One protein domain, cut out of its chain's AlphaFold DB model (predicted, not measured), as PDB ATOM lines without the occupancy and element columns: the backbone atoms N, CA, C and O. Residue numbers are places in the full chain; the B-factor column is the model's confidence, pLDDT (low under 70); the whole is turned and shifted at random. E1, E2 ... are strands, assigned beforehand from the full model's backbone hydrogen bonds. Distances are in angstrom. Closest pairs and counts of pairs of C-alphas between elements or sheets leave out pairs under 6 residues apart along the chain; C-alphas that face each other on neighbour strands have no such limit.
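AT A GLANCE: This is residues 10 to 59 of the 63 residues of an uncharacterized protein of Deltaproteobacteria bacterium CG_4_9_14_3_um_filter_63_12 (UniProt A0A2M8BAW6). Little regular structure is here: a narrow sheet of three strands, with a wide loop, residues 14 to 27, at one end and a long winding stretch, residues 39 to 59, that folds back to pair with E2 and E3. The printed part has 50 residues and no named helix; E1, E2 and E3 form an antiparallel meander, each strand the neighbour of the one before. It is all strand by class, though the strands hold only 13 residues, and compact, with a radius of gyration of the C-alphas of 10.2 A and spans of 31 by 18 by 15 A.

IN THESE COORDINATES: Find C-alpha 28 at (-22.194, -4.027, -32.735); from there E2, residues 28 to 33, runs 16.6 A. E1 is residues 10 to 13, 9.7 A, and E3 residues 36 to 38, 6.6 A, ending at (-16.501, -2.646, -43.898).

HOW THE PARTS SIT: E2 is staggered, pairing with E1 over residues 28 to 31 and with E3 over 32 to 33. In the hairpin E1 and E2, at 160 degrees, look for N 13 and O 28, 2.8 A apart. In the hairpin E2 and E3, at 136 degrees, N 33 and O 36 are 2.9 A apart. E1 and E3 are apart.

THE WHOLE: The C-alphas of Lys 18 and Asp 34 are farthest apart, 31.4 A. The link E1 to E2 is long; the printed part has no cut, and no printed residue is under 70 in pLDDT.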
ATOM      1  N   VAL A  10     -12.944  -9.910 -37.368       91.19
ATOM      2  CA  VAL A  10     -14.308  -9.612 -36.937       91.19
ATOM      3  C   VAL A  10     -14.293  -9.527 -35.424       91.19
ATOM      4  O   VAL A  10     -13.826 -10.443 -34.743       91.19
ATOM      5  N   ARG A  11     -14.739  -8.390 -34.895       92.88
ATOM      6  CA  ARG A  11     -14.822  -8.133 -33.459       92.88
ATOM      7  C   ARG A  11     -16.256  -7.805 -33.099       92.88
ATOM      8  O   ARG A  11     -16.783  -6.796 -33.557       92.88
ATOM      9  N   VAL A  12     -16.844  -8.637 -32.247       94.25
ATOM     10  CA  VAL A  12     -18.112  -8.331 -31.588       94.25
ATOM     11  C   VAL A  12     -17.815  -7.436 -30.392       94.25
ATOM     12  O   VAL A  12     -16.965  -7.750 -29.557       94.25
ATOM     13  N   MET A  13     -18.495  -6.304 -30.337       94.88
ATOM     14  CA  MET A  13     -18.385  -5.303 -29.291       94.88
ATOM     15  C   MET A  13     -19.727  -5.266 -28.548       94.88
ATOM     16  O   MET A  13     -20.761  -5.115 -29.195       94.88
ATOM     17  N   PRO A  14     -19.756  -5.384 -27.209       95.44
ATOM     18  CA  PRO A  14     -21.012  -5.394 -26.452       95.44
ATOM     19  C   PRO A  14     -21.750  -4.040 -26.455       95.44
ATOM     20  O   PRO A  14     -22.930  -3.996 -26.125       95.44
ATOM     21  N   GLY A  15     -21.074  -2.953 -26.841       93.88
ATOM     22  CA  GLY A  15     -21.586  -1.588 -26.710       93.88
ATOM     23  C   GLY A  15     -21.515  -1.057 -25.274       93.88
ATOM     24  O   GLY A  15     -21.183  -1.783 -24.338       93.88
ATOM     25  N   ASP A  16     -21.803   0.231 -25.114       96.12
ATOM     26  CA  ASP A  16     -21.966   0.914 -23.828       96.12
ATOM     27  C   ASP A  16     -23.198   1.830 -23.897       96.12
ATOM     28  O   ASP A  16     -23.129   2.873 -24.550       96.12
ATOM     29  N   PRO A  17     -24.308   1.508 -23.204       95.06
ATOM     30  CA  PRO A  17     -25.532   2.310 -23.228       95.06
ATOM     31  C   PRO A  17     -25.354   3.782 -22.828       95.06
ATOM     32  O   PRO A  17     -26.210   4.602 -23.149       95.06
ATOM     33  N   LYS A  18     -24.271   4.133 -22.121       97.06
ATOM     34  CA  LYS A  18     -23.945   5.512 -21.725       97.06
ATOM     35  C   LYS A  18     -23.019   6.221 -22.714       97.06
ATOM     36  O   LYS A  18     -22.667   7.378 -22.490       97.06
ATOM     37  N   SER A  19     -22.609   5.547 -23.788       94.00
ATOM     38  CA  SER A  19     -21.732   6.116 -24.802       94.00
ATOM     39  C   SER A  19     -22.367   7.363 -25.430       94.00
ATOM     40  O   SER A  19     -23.552   7.336 -25.784       94.00
ATOM     41  N   PRO A  20     -21.596   8.448 -25.637       94.88
ATOM     42  CA  PRO A  20     -22.074   9.620 -26.365       94.88
ATOM     43  C   PRO A  20     -22.300   9.334 -27.859       94.88
ATOM     44  O   PRO A  20     -22.929  10.139 -28.543       94.88
ATOM     45  N   PHE A  21     -21.797   8.207 -28.374       91.56
ATOM     46  CA  PHE A  21     -21.939   7.803 -29.769       91.56
ATOM     47  C   PHE A  21     -23.092   6.799 -29.924       91.56
ATOM     48  O   PHE A  21     -22.967   5.672 -29.431       91.56
ATOM     49  N   PRO A  22     -24.190   7.147 -30.627       92.88
ATOM     50  CA  PRO A  22     -25.373   6.284 -30.740       92.88
ATOM     51  C   PRO A  22     -25.075   4.883 -31.291       92.88
ATOM     52  O   PRO A  22     -25.570   3.881 -30.780       92.88
ATOM     53  N   ASN A  23     -24.189   4.796 -32.280       91.06
ATOM     54  CA  ASN A  23     -23.747   3.549 -32.914       91.06
ATOM     55  C   ASN A  23     -22.887   2.646 -32.006       91.06
ATOM     56  O   ASN A  23     -22.580   1.519 -32.376       91.06
ATOM     57  N   SER A  24     -22.476   3.131 -30.832       92.44
ATOM     58  CA  SER A  24     -21.735   2.355 -29.831       92.44
ATOM     59  C   SER A  24     -22.559   2.063 -28.575       92.44
ATOM     60  O   SER A  24     -22.006   1.529 -27.616       92.44
ATOM     61  N   GLN A  25     -23.851   2.415 -28.546       96.19
ATOM     62  CA  GLN A  25     -24.709   2.220 -27.370       96.19
ATOM     63  C   GLN A  25     -25.243   0.795 -27.215       96.19
ATOM     64  O   GLN A  25     -25.530   0.351 -26.104       96.19
ATOM     65  N   ARG A  26     -25.384   0.081 -28.329       95.50
ATOM     66  CA  ARG A  26     -25.880  -1.298 -28.402       95.50
ATOM     67  C   ARG A  26     -24.770  -2.234 -28.882       95.50
ATOM     68  O   ARG A  26     -23.765  -1.730 -29.373       95.50
ATOM     69  N   PRO A  27     -24.928  -3.563 -28.776       97.12
ATOM     70  CA  PRO A  27     -23.988  -4.499 -29.375       97.12
ATOM     71  C   PRO A  27     -23.814  -4.267 -30.882       97.12
ATOM     72  O   PRO A  27     -24.792  -4.131 -31.617       97.12
ATOM     73  N   TYR A  28     -22.564  -4.249 -31.337       96.38
ATOM     74  CA  TYR A  28     -22.194  -4.027 -32.735       96.38
ATOM     75  C   TYR A  28     -20.984  -4.875 -33.131       96.38
ATOM     76  O   TYR A  28     -20.253  -5.402 -32.291       96.38
ATOM     77  N   VAL A  29     -20.752  -4.996 -34.429       95.88
ATOM     78  CA  VAL A  29     -19.638  -5.705 -35.039       95.88
ATOM     79  C   VAL A  29     -18.760  -4.714 -35.786       95.88
ATOM     80  O   VAL A  29     -19.239  -3.824 -36.487       95.88
ATOM     81  N   ARG A  30     -17.444  -4.885 -35.650       94.12
ATOM     82  CA  ARG A  30     -16.460  -4.275 -36.547       94.12
ATOM     83  C   ARG A  30     -15.825  -5.369 -37.380       94.12
ATOM     84  O   ARG A  30     -15.200  -6.275 -36.822       94.12
ATOM     85  N   HIS A  31     -15.969  -5.257 -38.692       93.50
ATOM     86  CA  HIS A  31     -15.341  -6.143 -39.659       93.50
ATOM     87  C   HIS A  31     -14.225  -5.380 -40.373       93.50
ATOM     88  O   HIS A  31     -14.446  -4.311 -40.941       93.50
ATOM     89  N   LEU A  32     -13.007  -5.908 -40.287       92.62
ATOM     90  CA  LEU A  32     -11.870  -5.494 -41.087       92.62
ATOM     91  C   LEU A  32     -11.538  -6.584 -42.097       92.62
ATOM     92  O   LEU A  32     -11.404  -7.748 -41.710       92.62
ATOM     93  N   LYS A  33     -11.326  -6.170 -43.342       90.81
ATOM     94  CA  LYS A  33     -10.790  -6.986 -44.428       90.81
ATOM     95  C   LYS A  33      -9.598  -6.258 -45.031       90.81
ATOM     96  O   LYS A  33      -9.711  -5.080 -45.357       90.81
ATOM     97  N   ASP A  34      -8.444  -6.912 -45.086       89.88
ATOM     98  CA  ASP A  34      -7.184  -6.319 -45.558       89.88
ATOM     99  C   ASP A  34      -6.844  -4.982 -44.864       89.88
ATOM    100  O   ASP A  34      -6.285  -4.057 -45.450       89.88
ATOM    101  N   GLY A  35      -7.217  -4.852 -43.584       90.06
ATOM    102  CA  GLY A  35      -6.976  -3.653 -42.776       90.06
ATOM    103  C   GLY A  35      -7.973  -2.516 -43.014       90.06
ATOM    104  O   GLY A  35      -7.879  -1.475 -42.360       90.06
ATOM    105  N   GLN A  36      -8.946  -2.711 -43.902       94.25
ATOM    106  CA  GLN A  36      -9.993  -1.752 -44.235       94.25
ATOM    107  C   GLN A  36     -11.290  -2.112 -43.510       94.25
ATOM    108  O   GLN A  36     -11.631  -3.286 -43.393       94.25
ATOM    109  N   SER A  37     -12.002  -1.114 -42.982       94.88
ATOM    110  CA  SER A  37     -13.288  -1.338 -42.310       94.88
ATOM    111  C   SER A  37     -14.413  -1.480 -43.325       94.88
ATOM    112  O   SER A  37     -14.426  -0.761 -44.322       94.88
ATOM    113  N   LEU A  38     -15.345  -2.388 -43.048       94.69
ATOM    114  CA  LEU A  38     -16.501  -2.646 -43.898       94.69
ATOM    115  C   LEU A  38     -17.797  -2.140 -43.256       94.69
ATOM    116  O   LEU A  38     -17.915  -2.142 -42.027       94.69
ATOM    117  N   ASP A  39     -18.746  -1.725 -44.093       94.50
ATOM    118  CA  ASP A  39     -20.138  -1.485 -43.708       94.50
ATOM    119  C   ASP A  39     -20.969  -2.785 -43.728       94.50
ATOM    120  O   ASP A  39     -20.466  -3.872 -44.026       94.50
ATOM    121  N   VAL A  40     -22.266  -2.671 -43.424       93.56
ATOM    122  CA  VAL A  40     -23.232  -3.787 -43.433       93.56
ATOM    123  C   VAL A  40     -23.380  -4.472 -44.801       93.56
ATOM    124  O   VAL A  40     -23.788  -5.624 -44.868       93.56
ATOM    125  N   ASN A  41     -23.027  -3.788 -45.889       92.75
ATOM    126  CA  ASN A  41     -23.106  -4.307 -47.254       92.75
ATOM    127  C   ASN A  41     -21.755  -4.851 -47.754       92.75
ATOM    128  O   ASN A  41     -21.655  -5.257 -48.911       92.75
ATOM    129  N   GLY A  42     -20.704  -4.825 -46.926       92.00
ATOM    130  CA  GLY A  42     -19.353  -5.232 -47.312       92.00
ATOM    131  C   GLY A  42     -18.561  -4.169 -48.083       92.00
ATOM    132  O   GLY A  42     -17.496  -4.479 -48.618       92.00
ATOM    133  N   ASN A  43     -19.029  -2.917 -48.142       94.62
ATOM    134  CA  ASN A  43     -18.290  -1.828 -48.776       94.62
ATOM    135  C   ASN A  43     -17.223  -1.270 -47.841       94.62
ATOM    136  O   ASN A  43     -17.431  -1.139 -46.636       94.62
ATOM    137  N   VAL A  44     -16.096  -0.857 -48.417       95.56
ATOM    138  CA  VAL A  44     -15.025  -0.201 -47.668       95.56
ATOM    139  C   VAL A  44     -15.466   1.189 -47.232       95.56
ATOM    140  O   VAL A  44     -15.789   2.042 -48.057       95.56
ATOM    141  N   VAL A  45     -15.401   1.433 -45.927       96.50
ATOM    142  CA  VAL A  45     -15.728   2.717 -45.308       96.50
ATOM    143  C   VAL A  45     -14.618   3.152 -44.348       96.50
ATOM    144  O   VAL A  45     -13.899   2.318 -43.782       96.50
ATOM    145  N   PRO A  46     -14.426   4.464 -44.115       95.62
ATOM    146  CA  PRO A  46     -13.446   4.916 -43.140       95.62
ATOM    147  C   PRO A  46     -13.784   4.405 -41.732       95.62
ATOM    148  O   PRO A  46     -14.906   4.545 -41.255       95.62
ATOM    149  N   LYS A  47     -12.790   3.874 -41.016       91.12
ATOM    150  CA  LYS A  47     -12.964   3.152 -39.735       91.12
ATOM    151  C   LYS A  47     -13.685   3.898 -38.598       91.12
ATOM    152  O   LYS A  47     -14.079   3.258 -37.625       91.12
ATOM    153  N   ASN A  48     -13.745   5.229 -38.671       90.25
ATOM    154  CA  ASN A  48     -14.327   6.111 -37.652       90.25
ATOM    155  C   ASN A  48     -15.752   6.559 -38.010       90.25
ATOM    156  O   ASN A  48     -16.344   7.348 -37.280       90.25
ATOM    157  N   THR A  49     -16.274   6.104 -39.146       93.88
ATOM    158  CA  THR A  49     -17.625   6.439 -39.582       93.88
ATOM    159  C   THR A  49     -18.657   5.567 -38.860       93.88
ATOM    160  O   THR A  49     -18.326   4.453 -38.421       93.88
ATOM    161  N   PRO A  50     -19.894   6.059 -38.680       93.94
ATOM    162  CA  PRO A  50     -20.971   5.275 -38.090       93.94
ATOM    163  C   PRO A  50     -21.194   3.931 -38.787       93.94
ATOM    164  O   PRO A  50     -21.391   2.930 -38.108       93.94
ATOM    165  N   GLU A  51     -21.060   3.898 -40.110       94.12
ATOM    166  CA  GLU A  51     -21.286   2.740 -40.975       94.12
ATOM    167  C   GLU A  51     -20.308   1.592 -40.688       94.12
ATOM    168  O   GLU A  51     -20.661   0.427 -40.840       94.12
ATOM    169  N   ALA A  52     -19.105   1.898 -40.183       95.62
ATOM    170  CA  ALA A  52     -18.126   0.896 -39.751       95.62
ATOM    171  C   ALA A  52     -18.512   0.163 -38.443       95.62
ATOM    172  O   ALA A  52     -17.744  -0.674 -37.953       95.62
ATOM    173  N   HIS A  53     -19.644   0.526 -37.829       95.50
ATOM    174  CA  HIS A  53     -20.185  -0.057 -36.600       95.50
ATOM    175  C   HIS A  53     -21.507  -0.750 -36.936       95.50
ATOM    176  O   HIS A  53     -22.582  -0.173 -36.790       95.50
ATOM    177  N   ILE A  54     -21.411  -1.987 -37.417       94.81
ATOM    178  CA  ILE A  54     -22.551  -2.760 -37.912       94.81
ATOM    179  C   ILE A  54     -23.361  -3.233 -36.701       94.81
ATOM    180  O   ILE A  54     -22.799  -3.961 -35.881       94.81
ATOM    181  N   PRO A  55     -24.637  -2.851 -36.526       95.25
ATOM    182  CA  PRO A  55     -25.456  -3.385 -35.440       95.25
ATOM    183  C   PRO A  55     -25.416  -4.917 -35.434       95.25
ATOM    184  O   PRO A  55     -25.456  -5.545 -36.488       95.25
ATOM    185  N   LEU A  56     -25.301  -5.536 -34.254       93.44
ATOM    186  CA  LEU A  56     -25.122  -6.993 -34.167       93.44
ATOM    187  C   LEU A  56     -26.289  -7.766 -34.808       93.44
ATOM    188  O   LEU A  56     -26.078  -8.850 -35.339       93.44
ATOM    189  N   GLU A  57     -27.493  -7.197 -34.766       93.25
ATOM    190  CA  GLU A  57     -28.705  -7.743 -35.388       93.25
ATOM    191  C   GLU A  57     -28.688  -7.698 -36.924       93.25
ATOM    192  O   GLU A  57     -29.294  -8.556 -37.560       93.25
ATOM    193  N   ASP A  58     -27.939  -6.759 -37.504       91.56
ATOM    194  CA  ASP A  58     -27.810  -6.576 -38.954       91.56
ATOM    195  C   ASP A  58     -26.588  -7.315 -39.527       91.56
ATOM    196  O   ASP A  58     -26.389  -7.375 -40.742       91.56
ATOM    197  N   PHE A  59     -25.734  -7.879 -38.668       91.19
ATOM    198  CA  PHE A  59     -24.540  -8.596 -39.095       91.19
ATOM    199  C   PHE A  59     -24.878 -10.015 -39.577       91.19
ATOM    200  O   PHE A  59     -25.281 -10.875 -38.794       91.19
TER     201      PHE A  59